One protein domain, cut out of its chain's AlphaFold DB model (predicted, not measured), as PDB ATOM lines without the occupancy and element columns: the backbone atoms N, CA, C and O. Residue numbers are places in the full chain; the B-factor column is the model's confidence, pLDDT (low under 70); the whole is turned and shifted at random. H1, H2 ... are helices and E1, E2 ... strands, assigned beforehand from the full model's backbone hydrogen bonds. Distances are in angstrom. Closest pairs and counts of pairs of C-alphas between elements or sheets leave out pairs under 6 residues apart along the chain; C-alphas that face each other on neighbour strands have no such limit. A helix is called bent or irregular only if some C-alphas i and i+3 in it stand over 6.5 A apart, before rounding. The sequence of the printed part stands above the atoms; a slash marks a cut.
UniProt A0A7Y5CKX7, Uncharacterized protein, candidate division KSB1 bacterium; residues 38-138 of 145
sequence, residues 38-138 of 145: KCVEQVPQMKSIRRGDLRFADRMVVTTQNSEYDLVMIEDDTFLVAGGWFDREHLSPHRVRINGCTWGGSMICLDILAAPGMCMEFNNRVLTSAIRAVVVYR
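Overview. This is residues 38 to 138 of the 145 residues of an uncharacterized protein of candidate division KSB1 bacterium (UniProt A0A7Y5CKX7). One antiparallel sheet of six strands is curled like part of a barrel and folded back on itself, with E6 and E4 in one leaf, E2, E1 and E7 in the other, and E3 as the hinge. The short strand E5 lies near the middle of the model, next to E4; the small helix H2 sits beside the strands, and H1 lies off at one end of the longest axis, away from the sheet. The printed part has 101 residues, with two named helices and seven named strands in the order H1 E1 E2 E3 H2 E4 E5 E6 E7; the sheet's order is E6 E4 E3 E2 E1 E7, and the class is mixed. It is compact, with a radius of gyration of the C-alphas of 12.4 A, and spans 39 by 26 by 20 A, only just elongated.

Along the chain. In the sheet, E6 is residues 119 to 122, E4 is 94 to 102 at 21.3 A, E3 is 78 to 83 at 16.1 A, E2 is 68 to 75 at 21.5 A, E1 is 59 to 64 at 16.1 A, and E7 is 131 to 137 at 17.3 A. E5 is residues 112 to 114. H1, residues 38 to 45, begins at C-alpha 38 (43.067, 7.507, -49.731); it is only just irregular, with C-alphas 41 and 44 7.0 A apart. H2 is residues 84 to 88. E7 ends at C-alpha 137 (32.999, 7.229, -19.935).

Arrangement. The folded sheet, two leaves that face each other, has 12 pairs of C-alphas within 11 A between them. E1, E2 and E3 form a meander, each strand the antiparallel neighbour of the one before; E1 and E2 are a hairpin, with N 60 and O 71 at 2.8 A, and so are E2 and E3, with N 72 and O 80 at 2.9 A. The edge strand E7 pairs with E1 through N 61 and O 135, 2.8 A. E4 bends by 60 degrees at residue 99; its residues 94 to 97 pair with E3, with N 79 and O 96 at 2.8 A, and its residues 98 to 102 with the edge strand E6, with N 102 and O 119 at 2.8 A. The closest C-alphas of E6 and E7 are those of Cys 119 and Ile 131, 5.9 A. E5 pairs with no named strand, but residues 49 to 50 pair antiparallel with its residues 112 to 114; its closest C-alphas to E4 are Leu 113 and Gly 100, 5.0 A. H2 is on the sheet, at the sheet's level with a height of 3.1 A; H1 is not on it. Every O i to N i+4 pair is within hydrogen-bond range in H2, and 2 of 4 in H1.

Size, cuts and confidence. The two C-alphas farthest apart, those of Glu 41 and His 90, are 39.4 A apart. The printed part has no cut. H1 to E1 is a long link of 13 residues. The mean pLDDT of the printed part is 92.6, with residues 39 and 44 under 70.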
ATOM      1  N   LYS A  38      42.117   7.735 -50.829       75.38
ATOM      2  CA  LYS A  38      43.067   7.507 -49.731       75.38
ATOM      3  C   LYS A  38      42.476   7.838 -48.364       75.38
ATOM      4  O   LYS A  38      42.776   7.151 -47.393       75.38
ATOM      5  N   CYS A  39      41.641   8.874 -48.267       69.75
ATOM      6  CA  CYS A  39      40.935   9.179 -47.021       69.75
ATOM      7  C   CYS A  39      39.949   8.058 -46.663       69.75
ATOM      8  O   CYS A  39      39.911   7.618 -45.516       69.75
ATOM      9  N   VAL A  40      39.186   7.567 -47.644       74.12
ATOM     10  CA  VAL A  40      38.200   6.492 -47.448       74.12
ATOM     11  C   VAL A  40      38.875   5.181 -47.034       74.12
ATOM     12  O   VAL A  40      38.400   4.530 -46.105       74.12
ATOM     13  N   GLU A  41      40.005   4.821 -47.645       77.38
ATOM     14  CA  GLU A  41      40.789   3.624 -47.297       77.38
ATOM     15  C   GLU A  41      41.274   3.618 -45.838       77.38
ATOM     16  O   GLU A  41      41.405   2.555 -45.229       77.38
ATOM     17  N   GLN A  42      41.525   4.792 -45.253       72.12
ATOM     18  CA  GLN A  42      42.023   4.910 -43.879       72.12
ATOM     19  C   GLN A  42      40.923   4.805 -42.818       72.12
ATOM     20  O   GLN A  42      41.199   4.376 -41.696       72.12
ATOM     21  N   VAL A  43      39.673   5.145 -43.156       71.62
ATOM     22  CA  VAL A  43      38.544   5.188 -42.208       71.62
ATOM     23  C   VAL A  43      38.372   3.895 -41.391       71.62
ATOM     24  O   VAL A  43      38.226   3.995 -40.171       71.62
ATOM     25  N   PRO A  44      38.407   2.683 -41.981       69.00
ATOM     26  CA  PRO A  44      38.197   1.446 -41.226       69.00
ATOM     27  C   PRO A  44      39.274   1.167 -40.170       69.00
ATOM     28  O   PRO A  44      38.997   0.486 -39.187       69.00
ATOM     29  N   GLN A  45      40.495   1.674 -40.367       71.75
ATOM     30  CA  GLN A  45      41.635   1.428 -39.476       71.75
ATOM     31  C   GLN A  45      41.751   2.470 -38.357       71.75
ATOM     32  O   GLN A  45      42.524   2.294 -37.412       71.75
ATOM     33  N   MET A  46      40.995   3.567 -38.441       74.25
ATOM     34  CA  MET A  46      41.051   4.629 -37.448       74.25
ATOM     35  C   MET A  46      40.321   4.225 -36.173       74.25
ATOM     36  O   MET A  46      39.134   3.890 -36.184       74.25
ATOM     37  N   LYS A  47      41.018   4.369 -35.041       85.50
ATOM     38  CA  LYS A  47      40.392   4.371 -33.717       85.50
ATOM     39  C   LYS A  47      39.458   5.580 -33.626       85.50
ATOM     40  O   LYS A  47      39.891   6.691 -33.324       85.50
ATOM     41  N   SER A  48      38.194   5.350 -33.942       92.88
ATOM     42  CA  SER A  48      37.155   6.360 -34.100       92.88
ATOM     43  C   SER A  48      35.983   6.047 -33.180       92.88
ATOM     44  O   SER A  48      35.746   4.890 -32.846       92.88
ATOM     45  N   ILE A  49      35.283   7.093 -32.750       95.50
ATOM     46  CA  ILE A  49      33.975   6.987 -32.111       95.50
ATOM     47  C   ILE A  49      32.938   7.229 -33.191       95.50
ATOM     48  O   ILE A  49      32.878   8.319 -33.772       95.50
ATOM     49  N   ARG A  50      32.143   6.204 -33.469       94.56
ATOM     50  CA  ARG A  50      31.035   6.256 -34.413       94.56
ATOM     51  C   ARG A  50      29.751   6.646 -33.713       94.56
ATOM     52  O   ARG A  50      29.608   6.541 -32.496       94.56
ATOM     53  N   ARG A  51      28.789   7.069 -34.519       93.31
ATOM     54  CA  ARG A  51      27.471   7.499 -34.065       93.31
ATOM     55  C   ARG A  51      26.753   6.441 -33.221       93.31
ATOM     56  O   ARG A  51      26.204   6.764 -32.176       93.31
ATOM     57  N   GLY A  52      26.842   5.176 -33.634       92.69
ATOM     58  CA  GLY A  52      26.253   4.037 -32.920       92.69
ATOM     59  C   GLY A  52      27.033   3.540 -31.694       92.69
ATOM     60  O   GLY A  52      26.538   2.663 -30.988       92.69
ATOM     61  N   ASP A  53      28.231   4.071 -31.423       93.88
ATOM     62  CA  ASP A  53      29.054   3.621 -30.289       93.88
ATOM     63  C   ASP A  53      28.611   4.251 -28.960       93.88
ATOM     64  O   ASP A  53      28.860   3.689 -27.885       93.88
ATOM     65  N   LEU A  54      27.975   5.425 -29.038       94.81
ATOM     66  CA  LEU A  54      27.513   6.194 -27.891       94.81
ATOM     67  C   LEU A  54      26.043   5.913 -27.593       94.81
ATOM     68  O   LEU A  54      25.226   5.683 -28.482       94.81
ATOM     69  N   ARG A  55      25.715   5.936 -26.305       94.69
ATOM     70  CA  ARG A  55      24.360   5.762 -25.781       94.69
ATOM     71  C   ARG A  55      23.984   6.939 -24.898       94.69
ATOM     72  O   ARG A  55      24.847   7.689 -24.448       94.69
ATOM     73  N   PHE A  56      22.693   7.058 -24.601       95.12
ATOM     74  CA  PHE A  56      22.198   8.018 -23.620       95.12
ATOM     75  C   PHE A  56      23.049   8.007 -22.339       95.12
ATOM     76  O   PHE A  56      23.364   6.946 -21.800       95.12
ATOM     77  N   ALA A  57      23.403   9.205 -21.873       95.56
ATOM     78  CA  ALA A  57      24.266   9.482 -20.730       95.56
ATOM     79  C   ALA A  57      25.743   9.055 -20.860       95.56
ATOM     80  O   ALA A  57      26.516   9.336 -19.941       95.56
ATOM     81  N   ASP A  58      26.181   8.461 -21.980       96.75
ATOM     82  CA  ASP A  58      27.613   8.323 -22.251       96.75
ATOM     83  C   ASP A  58      28.250   9.716 -22.321       96.75
ATOM     84  O   ASP A  58      27.706  10.667 -22.897       96.75
ATOM     85  N   ARG A  59      29.438   9.827 -21.732       97.31
ATOM     86  CA  ARG A  59      30.225  11.051 -21.722       97.31
ATOM     87  C   ARG A  59      31.474  10.874 -22.564       97.31
ATOM     88  O   ARG A  59      32.317  10.039 -22.258       97.31
ATOM     89  N   MET A  60      31.619  11.694 -23.590       97.50
ATOM     90  CA  MET A  60      32.781  11.748 -24.463       97.50
ATOM     91  C   MET A  60      33.604  12.996 -24.141       97.50
ATOM     92  O   MET A  60      33.128  14.116 -24.278       97.50
ATOM     93  N   VAL A  61      34.857  12.802 -23.739       98.06
ATOM     94  CA  VAL A  61      35.835  13.881 -23.576       98.06
ATOM     95  C   VAL A  61      36.753  13.881 -24.788       98.06
ATOM     96  O   VAL A  61      37.403  12.876 -25.088       98.06
ATOM     97  N   VAL A  62      36.795  15.010 -25.493       98.00
ATOM     98  CA  VAL A  62      37.608  15.201 -26.696       98.00
ATOM     99  C   VAL A  62      38.670  16.252 -26.439       98.00
ATOM    100  O   VAL A  62      38.379  17.440 -26.302       98.00
ATOM    101  N   THR A  63      39.923  15.817 -26.439       98.00
ATOM    102  CA  THR A  63      41.080  16.703 -26.346       98.00
ATOM    103  C   THR A  63      41.578  17.000 -27.752       98.00
ATOM    104  O   THR A  63      41.934  16.099 -28.514       98.00
ATOM    105  N   THR A  64      41.624  18.275 -28.103       96.38
ATOM    106  CA  THR A  64      42.128  18.794 -29.381       96.38
ATOM    107  C   THR A  64      43.464  19.502 -29.162       96.38
ATOM    108  O   THR A  64      43.941  19.575 -28.032       96.38
ATOM    109  N   GLN A  65      44.093  20.025 -30.218       92.69
ATOM    110  CA  GLN A  65      45.341  20.791 -30.078       92.69
ATOM    111  C   GLN A  65      45.202  21.973 -29.109       92.69
ATOM    112  O   GLN A  65      46.117  22.229 -28.333       92.69
ATOM    113  N   ASN A  66      44.056  22.661 -29.134       93.31
ATOM    114  CA  ASN A  66      43.913  23.961 -28.471       93.31
ATOM    115  C   ASN A  66      42.849  23.971 -27.365       93.31
ATOM    116  O   ASN A  66      42.594  25.009 -26.757       93.31
ATOM    117  N   SER A  67      42.121  22.873 -27.171       96.38
ATOM    118  CA  SER A  67      40.922  22.854 -26.326       96.38
ATOM    119  C   SER A  67      40.530  21.441 -25.927       96.38
ATOM    120  O   SER A  67      40.749  20.499 -26.685       96.38
ATOM    121  N   GLU A  68      39.865  21.324 -24.786       98.19
ATOM    122  CA  GLU A  68      39.135  20.129 -24.375       98.19
ATOM    123  C   GLU A  68      37.633  20.412 -24.435       98.19
ATOM    124  O   GLU A  68      37.191  21.497 -24.043       98.19
ATOM    125  N   TYR A  69      36.879  19.444 -24.948       98.38
ATOM    126  CA  TYR A  69      35.425  19.454 -25.002       98.38
ATOM    127  C   TYR A  69      34.891  18.294 -24.169       98.38
ATOM    128  O   TYR A  69      35.352  17.161 -24.307       98.38
ATOM    129  N   ASP A  70      33.909  18.586 -23.328       98.25
ATOM    130  CA  ASP A  70      33.184  17.617 -22.519       98.25
ATOM    131  C   ASP A  70      31.770  17.490 -23.079       98.25
ATOM    132  O   ASP A  70      31.027  18.473 -23.089       98.25
ATOM    133  N   LEU A  71      31.430  16.315 -23.604       98.38
ATOM    134  CA  LEU A  71      30.166  16.062 -24.278       98.38
ATOM    135  C   LEU A  71      29.406  14.954 -23.560       98.38
ATOM    136  O   LEU A  71      29.906  13.841 -23.433       98.38
ATOM    137  N   VAL A  72      28.170  15.226 -23.159       98.19
ATOM    138  CA  VAL A  72      27.264  14.214 -22.603       98.19
ATOM    139  C   VAL A  72      26.144  13.972 -23.597       98.19
ATOM    140  O   VAL A  72      25.446  14.916 -23.970       98.19
ATOM    141  N   MET A  73      25.970  12.723 -24.028       97.19
ATOM    142  CA  MET A  73      24.872  12.353 -24.914       97.19
ATOM    143  C   MET A  73      23.555  12.422 -24.142       97.19
ATOM    144  O   MET A  73      23.382  11.742 -23.130       97.19
ATOM    145  N   ILE A  74      22.633  13.254 -24.613       97.31
ATOM    146  CA  ILE A  74      21.332  13.459 -23.965       97.31
ATOM    147  C   ILE A  74      20.176  12.912 -24.792       97.31
ATOM    148  O   ILE A  74      19.163  12.536 -24.221       97.31
ATOM    149  N   GLU A  75      20.324  12.835 -26.111       93.88
ATOM    150  CA  GLU A  75      19.372  12.231 -27.049       93.88
ATOM    151  C   GLU A  75      20.154  11.763 -28.284       93.88
ATOM    152  O   GLU A  75      21.341  12.081 -28.419       93.88
ATOM    153  N   ASP A  76      19.500  11.053 -29.203       89.62
ATOM    154  CA  ASP A  76      20.113  10.608 -30.456       89.62
ATOM    155  C   ASP A  76      20.822  11.772 -31.166       89.62
ATOM    156  O   ASP A  76      20.228  12.809 -31.507       89.62
ATOM    157  N   ASP A  77      22.134  11.603 -31.351       88.31
ATOM    158  CA  ASP A  77      23.063  12.575 -31.941       88.31
ATOM    159  C   ASP A  77      23.136  13.947 -31.281       88.31
ATOM    160  O   ASP A  77      23.695  14.887 -31.859       88.31
ATOM    161  N   THR A  78      22.571  14.089 -30.090       96.88
ATOM    162  CA  THR A  78      22.442  15.373 -29.423       96.88
ATOM    163  C   THR A  78      23.157  15.347 -28.087       96.88
ATOM    164  O   THR A  78      22.952  14.467 -27.250       96.88
ATOM    165  N   PHE A  79      24.002  16.351 -27.888       98.31
ATOM    166  CA  PHE A  79      24.936  16.432 -26.781       98.31
ATOM    167  C   PHE A  79      24.734  17.727 -26.006       98.31
ATOM    168  O   PHE A  79      24.466  18.778 -26.594       98.31
ATOM    169  N   LEU A  80      24.923  17.667 -24.690       98.38
ATOM    170  CA  LEU A  80      25.322  18.840 -23.922       98.38
ATOM    171  C   LEU A  80      26.838  18.954 -23.999       98.38
ATOM    172  O   LEU A  80      27.537  18.033 -23.584       98.38
ATOM    173  N   VAL A  81      27.329  20.069 -24.530       98.38
ATOM    174  CA  VAL A  81      28.759  20.358 -24.649       98.38
ATOM    175  C   VAL A  81      29.174  21.462 -23.684       98.38
ATOM    176  O   VAL A  81      28.478  22.466 -23.527       98.38
ATOM    177  N   ALA A  82      30.334  21.286 -23.063       98.25
ATOM    178  CA  ALA A  82      31.073  22.321 -22.353       98.25
ATOM    179  C   ALA A  82      32.548  22.312 -22.789       98.25
ATOM    180  O   ALA A  82      33.023  21.355 -23.405       98.25
ATOM    181  N   GLY A  83      33.285  23.369 -22.455       97.19
ATOM    182  CA  GLY A  83      34.695  23.509 -22.809       97.19
ATOM    183  C   GLY A  83      34.945  24.194 -24.155       97.19
ATOM    184  O   GLY A  83      34.036  24.657 -24.849       97.19
ATOM    185  N   GLY A  84      36.226  24.297 -24.501       96.56
ATOM    186  CA  GLY A  84      36.714  24.877 -25.751       96.56
ATOM    187  C   GLY A  84      36.102  26.231 -26.126       96.56
ATOM    188  O   GLY A  84      36.172  27.200 -25.372       96.56
ATOM    189  N   TRP A  85      35.562  26.323 -27.343       97.31
ATOM    190  CA  TRP A  85      34.905  27.537 -27.839       97.31
ATOM    191  C   TRP A  85      33.657  27.915 -27.022       97.31
ATOM    192  O   TRP A  85      33.490  29.085 -26.705       97.31
ATOM    193  N   PHE A  86      32.847  26.946 -26.584       97.50
ATOM    194  CA  PHE A  86      31.603  27.216 -25.849       97.50
ATOM    195  C   PHE A  86      31.846  27.902 -24.497       97.50
ATOM    196  O   PHE A  86      31.108  28.814 -24.130       97.50
ATOM    197  N   ASP A  87      32.911  27.521 -23.778       97.38
ATOM    198  CA  ASP A  87      33.290  28.186 -22.523       97.38
ATOM    199  C   ASP A  87      33.772  29.623 -22.769       97.38
ATOM    200  O   ASP A  87      33.458  30.518 -21.985       97.38
ATOM    201  N   ARG A  88      34.530  29.848 -23.853       96.31
ATOM    202  CA  ARG A  88      35.069  31.173 -24.211       96.31
ATOM    203  C   ARG A  88      33.978  32.161 -24.612       96.31
ATOM    204  O   ARG A  88      34.102  33.334 -24.296       96.31
ATOM    205  N   GLU A  89      32.917  31.672 -25.242       97.31
ATOM    206  CA  GLU A  89      31.758  32.481 -25.634       97.31
ATOM    207  C   GLU A  89      30.675  32.557 -24.545       97.31
ATOM    208  O   GLU A  89      29.593  33.086 -24.785       97.31
ATOM    209  N   HIS A  90      30.931  32.017 -23.346       96.88
ATOM    210  CA  HIS A  90      29.964  31.975 -22.242       96.88
ATOM    211  C   HIS A  90      28.641  31.254 -22.584       96.88
ATOM    212  O   HIS A  90      27.587  31.586 -22.045       96.88
ATOM    213  N   LEU A  91      28.698  30.243 -23.456       95.94
ATOM    214  CA  LEU A  91      27.535  29.470 -23.916       95.94
ATOM    215  C   LEU A  91      27.377  28.112 -23.217       95.94
ATOM    216  O   LEU A  91      26.348  27.459 -23.386       95.94
ATOM    217  N   SER A  92      28.384  27.665 -22.466       93.56
ATOM    218  CA  SER A  92      28.382  26.350 -21.818       93.56
ATOM    219  C   SER A  92      27.481  26.266 -20.571       93.56
ATOM    220  O   SER A  92      27.503  27.178 -19.742       93.56
ATOM    221  N   PRO A  93      26.806  25.122 -20.334       96.19
ATOM    222  CA  PRO A  93      26.656  24.005 -21.263       96.19
ATOM    223  C   PRO A  93      25.690  24.364 -22.401       96.19
ATOM    224  O   PRO A  93      24.652  24.981 -22.167       96.19
ATOM    225  N   HIS A  94      26.002  23.930 -23.621       97.75
ATOM    226  CA  HIS A  94      25.177  24.193 -24.798       97.75
ATOM    227  C   HIS A  94      24.645  22.900 -25.413       97.75
ATOM    228  O   HIS A  94      25.343  21.890 -25.441       97.75
ATOM    229  N   ARG A  95      23.415  22.919 -25.935       98.12
ATOM    230  CA  ARG A  95      22.845  21.775 -26.657       98.12
ATOM    231  C   ARG A  95      23.270  21.832 -28.123       98.12
ATOM    232  O   ARG A  95      22.952  22.794 -28.815       98.12
ATOM    233  N   VAL A  96      23.956  20.797 -28.600       97.75
ATOM    234  CA  VAL A  96      24.492  20.725 -29.968       97.75
ATOM    235  C   VAL A  96      24.288  19.351 -30.583       97.75
ATOM    236  O   VAL A  96      24.132  18.354 -29.881       97.75
ATOM    237  N   ARG A  97      24.341  19.293 -31.912       97.69
ATOM    238  CA  ARG A  97      24.563  18.052 -32.663       97.69
ATOM    239  C   ARG A  97      25.976  18.067 -33.235       97.69
ATOM    240  O   ARG A  97      26.532  19.135 -33.490       97.69
ATOM    241  N   ILE A  98      26.536  16.886 -33.459       96.69
ATOM    242  CA  ILE A  98      27.807  16.722 -34.170       96.69
ATOM    243  C   ILE A  98      27.481  16.286 -35.598       96.69
ATOM    244  O   ILE A  98      26.901  15.212 -35.810       96.69
ATOM    245  N   ASN A  99      27.839  17.126 -36.569       95.19
ATOM    246  CA  ASN A  99      27.642  16.838 -37.991       95.19
ATOM    247  C   ASN A  99      28.535  15.670 -38.426       95.19
ATOM    248  O   ASN A  99      28.100  14.799 -39.175       95.19
ATOM    249  N   GLY A 100      29.765  15.633 -37.912       94.56
ATOM    250  CA  GLY A 100      30.730  14.570 -38.153       94.56
ATOM    251  C   GLY A 100      32.156  15.013 -37.838       94.56
ATOM    252  O   GLY A 100      32.382  16.018 -37.158       94.56
ATOM    253  N   CYS A 101      33.119  14.271 -38.371       93.56
ATOM    254  CA  CYS A 101      34.541  14.596 -38.319       93.56
ATOM    255  C   CYS A 101      35.076  14.931 -39.707       93.56
ATOM    256  O   CYS A 101      34.718  14.283 -40.686       93.56
ATOM    257  N   THR A 102      35.981  15.903 -39.796       91.94
ATOM    258  CA  THR A 102      36.564  16.368 -41.055       91.94
ATOM    259  C   THR A 102      38.085  16.259 -41.059       91.94
ATOM    260  O   THR A 102      38.732  16.374 -40.018       91.94
ATOM    261  N   TRP A 103      38.689  16.118 -42.239       86.25
ATOM    262  CA  TRP A 103      40.133  16.338 -42.427       86.25
ATOM    263  C   TRP A 103      40.427  17.827 -42.658       86.25
ATOM    264  O   TRP A 103      40.983  18.212 -43.683       86.25
ATOM    265  N   GLY A 104      39.988  18.683 -41.731       77.38
ATOM    266  CA  GLY A 104      40.205  20.130 -41.821       77.38
ATOM    267  C   GLY A 104      39.356  20.822 -42.893       77.38
ATOM    268  O   GLY A 104      39.846  21.715 -43.573       77.38
ATOM    269  N   GLY A 105      38.095  20.408 -43.055       74.31
ATOM    270  CA  GLY A 105      37.127  21.055 -43.954       74.31
ATOM    271  C   GLY A 105      37.118  20.563 -45.408       74.31
ATOM    272  O   GLY A 105      36.201  20.902 -46.147       74.31
ATOM    273  N   SER A 106      38.071  19.722 -45.820       73.88
ATOM    274  CA  SER A 106      38.108  19.168 -47.187       73.88
ATOM    275  C   SER A 106      37.059  18.077 -47.442       73.88
ATOM    276  O   SER A 106      36.665  17.843 -48.581       73.88
ATOM    277  N   MET A 107      36.628  17.373 -46.392       84.56
ATOM    278  CA  MET A 107      35.648  16.282 -46.448       84.56
ATOM    279  C   MET A 107      35.110  16.010 -45.046       84.56
ATOM    280  O   MET A 107      35.866  16.135 -44.081       84.56
ATOM    281  N   ILE A 108      33.842  15.602 -44.945       89.44
ATOM    282  CA  ILE A 108      33.190  15.223 -43.690       89.44
ATOM    283  C   ILE A 108      32.789  13.740 -43.680       89.44
ATOM    284  O   ILE A 108      32.104  13.253 -44.577       89.44
ATOM    285  N   CYS A 109      33.192  13.027 -42.630       91.50
ATOM    286  CA  CYS A 109      32.722  11.691 -42.292       91.50
ATOM    287  C   CYS A 109      31.520  11.803 -41.354       91.50
ATOM    288  O   CYS A 109      31.682  11.997 -40.150       91.50
ATOM    289  N   LEU A 110      30.317  11.658 -41.908       92.94
ATOM    290  CA  LEU A 110      29.060  11.848 -41.173       92.94
ATOM    291  C   LEU A 110      28.804  10.788 -40.087       92.94
ATOM    292  O   LEU A 110      28.105  11.068 -39.119       92.94
ATOM    293  N   ASP A 111      29.349   9.578 -40.224       92.88
ATOM    294  CA  ASP A 111      29.184   8.504 -39.227       92.88
ATOM    295  C   ASP A 111      30.196   8.596 -38.068       92.88
ATOM    296  O   ASP A 111      30.004   8.002 -37.010       92.88
ATOM    297  N   ILE A 112      31.278   9.363 -38.240       94.56
ATOM    298  CA  ILE A 112      32.337   9.492 -37.237       94.56
ATOM    299  C   ILE A 112      32.109  10.763 -36.431       94.56
ATOM    300  O   ILE A 112      32.146  11.867 -36.967       94.56
ATOM    301  N   LEU A 113      31.933  10.606 -35.123       95.81
ATOM    302  CA  LEU A 113      31.786  11.719 -34.192       95.81
ATOM    303  C   LEU A 113      33.141  12.296 -33.787       95.81
ATOM    304  O   LEU A 113      33.288  13.512 -33.710       95.81
ATOM    305  N   ALA A 114      34.128  11.434 -33.531       96.19
ATOM    306  CA  ALA A 114      35.453  11.842 -33.075       96.19
ATOM    307  C   ALA A 114      36.525  10.829 -33.497       96.19
ATOM    308  O   ALA A 114      36.363   9.629 -33.284       96.19
ATOM    309  N   ALA A 115      37.651  11.296 -34.037       95.00
ATOM    310  CA  ALA A 115      38.817  10.453 -34.299       95.00
ATOM    311  C   ALA A 115      40.119  11.271 -34.230       95.00
ATOM    312  O   ALA A 115      40.145  12.399 -34.728       95.00
ATOM    313  N   PRO A 116      41.211  10.742 -33.639       93.62
ATOM    314  CA  PRO A 116      42.498  11.431 -33.615       93.62
ATOM    315  C   PRO A 116      42.980  11.819 -35.018       93.62
ATOM    316  O   PRO A 116      42.861  11.045 -35.963       93.62
ATOM    317  N   GLY A 117      43.531  13.026 -35.146       91.31
ATOM    318  CA  GLY A 117      43.979  13.601 -36.416       91.31
ATOM    319  C   GLY A 117      42.887  14.316 -37.220       91.31
ATOM    320  O   GLY A 117      43.226  15.087 -38.113       91.31
ATOM    321  N   MET A 118      41.606  14.132 -36.883       93.62
ATOM    322  CA  MET A 118      40.475  14.810 -37.531       93.62
ATOM    323  C   MET A 118      39.955  15.980 -36.693       93.62
ATOM    324  O   MET A 118      40.238  16.076 -35.503       93.62
ATOM    325  N   CYS A 119      39.173  16.864 -37.299       95.69
ATOM    326  CA  CYS A 119      38.481  17.965 -36.637       95.69
ATOM    327  C   CYS A 119      37.004  17.608 -36.440       95.69
ATOM    328  O   CYS A 119      36.351  17.189 -37.389       95.69
ATOM    329  N   MET A 120      36.455  17.801 -35.244       96.06
ATOM    330  CA  MET A 120      35.022  17.627 -34.994       96.06
ATOM    331  C   MET A 120      34.258  18.864 -35.468       96.06
ATOM    332  O   MET A 120      34.677  19.992 -35.195       96.06
ATOM    333  N   GLU A 121      33.134  18.655 -36.149       96.38
ATOM    334  CA  GLU A 121      32.250  19.726 -36.604       96.38
ATOM    335  C   GLU A 121      30.901  19.676 -35.882       96.38
ATOM    336  O   GLU A 121      30.160  18.690 -35.953       96.38
ATOM    337  N   PHE A 122      30.564  20.771 -35.205       96.25
ATOM    338  CA  PHE A 122      29.276  20.964 -34.553       96.25
ATOM    339  C   PHE A 122      28.246  21.573 -35.516       96.25
ATOM    340  O   PHE A 122      28.582  22.340 -36.419       96.25
ATOM    341  N   ASN A 123      26.960  21.315 -35.277       95.69
ATOM    342  CA  ASN A 123      25.856  21.841 -36.091       95.69
ATOM    343  C   ASN A 123      25.731  23.375 -36.080       95.69
ATOM    344  O   ASN A 123      25.066  23.947 -36.941       95.69
ATOM    345  N   ASN A 124      26.379  24.050 -35.131       94.12
ATOM    346  CA  ASN A 124      26.495  25.506 -35.079       94.12
ATOM    347  C   ASN A 124      27.723  26.049 -35.843       94.12
ATOM    348  O   ASN A 124      28.095  27.203 -35.644       94.12
ATOM    349  N   ARG A 125      28.340  25.238 -36.718       90.94
ATOM    350  CA  ARG A 125      29.517  25.566 -37.551       90.94
ATOM    351  C   ARG A 125      30.824  25.757 -36.785       90.94
ATOM    352  O   ARG A 125      31.825  26.152 -37.381       90.94
ATOM    353  N   VAL A 126      30.849  25.466 -35.487       94.31
ATOM    354  CA  VAL A 126      32.112  25.407 -34.751       94.31
ATOM    355  C   VAL A 126      32.885  24.189 -35.246       94.31
ATOM    356  O   VAL A 126      32.413  23.056 -35.148       94.31
ATOM    357  N   LEU A 127      34.081  24.437 -35.772       95.31
ATOM    358  CA  LEU A 127      35.027  23.410 -36.180       95.31
ATOM    359  C   LEU A 127      36.181  23.379 -35.182       95.31
ATOM    360  O   LEU A 127      36.795  24.410 -34.890       95.31
ATOM    361  N   THR A 128      36.486  22.205 -34.635       95.69
ATOM    362  CA  THR A 128      37.612  22.082 -33.709       95.69
ATOM    363  C   THR A 128      38.951  22.094 -34.442       95.69
ATOM    364  O   THR A 128      39.046  21.798 -35.629       95.69
ATOM    365  N   SER A 129      40.034  22.357 -33.706       94.75
ATOM    366  CA  SER A 129      41.367  21.917 -34.140       94.75
ATOM    367  C   SER A 129      41.457  20.383 -34.163       94.75
ATOM    368  O   SER A 129      40.585  19.710 -33.600       94.75
ATOM    369  N   ALA A 130      42.513  19.831 -34.769       95.00
ATOM    370  CA  ALA A 130      42.684  18.384 -34.860       95.00
ATOM    371  C   ALA A 130      42.650  17.720 -33.472       95.00
ATOM    372  O   ALA A 130      43.305  18.162 -32.519       95.00
ATOM    373  N   ILE A 131      41.879  16.646 -33.368       96.00
ATOM    374  CA  ILE A 131      41.718  15.831 -32.172       96.00
ATOM    375  C   ILE A 131      43.039  15.122 -31.882       96.00
ATOM    376  O   ILE A 131      43.667  14.531 -32.762       96.00
ATOM    377  N   ARG A 132      43.464  15.171 -30.624       95.75
ATOM    378  CA  ARG A 132      44.631  14.456 -30.101       95.75
ATOM    379  C   ARG A 132      44.222  13.184 -29.376       95.75
ATOM    380  O   ARG A 132      44.883  12.163 -29.531       95.75
ATOM    381  N   ALA A 133      43.135  13.242 -28.612       95.69
ATOM    382  CA  ALA A 133      42.640  12.115 -27.840       95.69
ATOM    383  C   ALA A 133      41.119  12.167 -27.691       95.69
ATOM    384  O   ALA A 133      40.514  13.240 -27.682       95.69
ATOM    385  N   VAL A 134      40.525  10.984 -27.548       96.62
ATOM    386  CA  VAL A 134      39.105  10.803 -27.249       96.62
ATOM    387  C   VAL A 134      38.984   9.747 -26.162       96.62
ATOM    388  O   VAL A 134      39.591   8.677 -26.269       96.62
ATOM    389  N   VAL A 135      38.209  10.049 -25.127       96.50
ATOM    390  CA  VAL A 135      37.887   9.120 -24.042       96.50
ATOM    391  C   VAL A 135      36.379   9.093 -23.859       96.50
ATOM    392  O   VAL A 135      35.747  10.144 -23.806       96.50
ATOM    393  N   VAL A 136      35.808   7.896 -23.746       96.94
ATOM    394  CA  VAL A 136      34.385   7.704 -23.459       96.94
ATOM    395  C   VAL A 136      34.238   7.088 -22.073       96.94
ATOM    396  O   VAL A 136      34.855   6.068 -21.769       96.94
ATOM    397  N   TYR A 137      33.413   7.713 -21.242       96.38
ATOM    398  CA  TYR A 137      32.999   7.229 -19.935       96.38
ATOM    399  C   TYR A 137      31.536   6.817 -20.015       96.38
ATOM    400  O   TYR A 137      30.683   7.612 -20.406       96.38
ATOM    401  N   ARG A 138      31.252   5.582 -19.608       94.75
ATOM    402  CA  ARG A 138      29.891   5.059 -19.534       94.75
ATOM    403  C   ARG A 138      29.426   5.054 -18.080       94.75
ATOM    404  O   ARG A 138      30.121   4.459 -17.250       94.75
TER     405      ARG A 138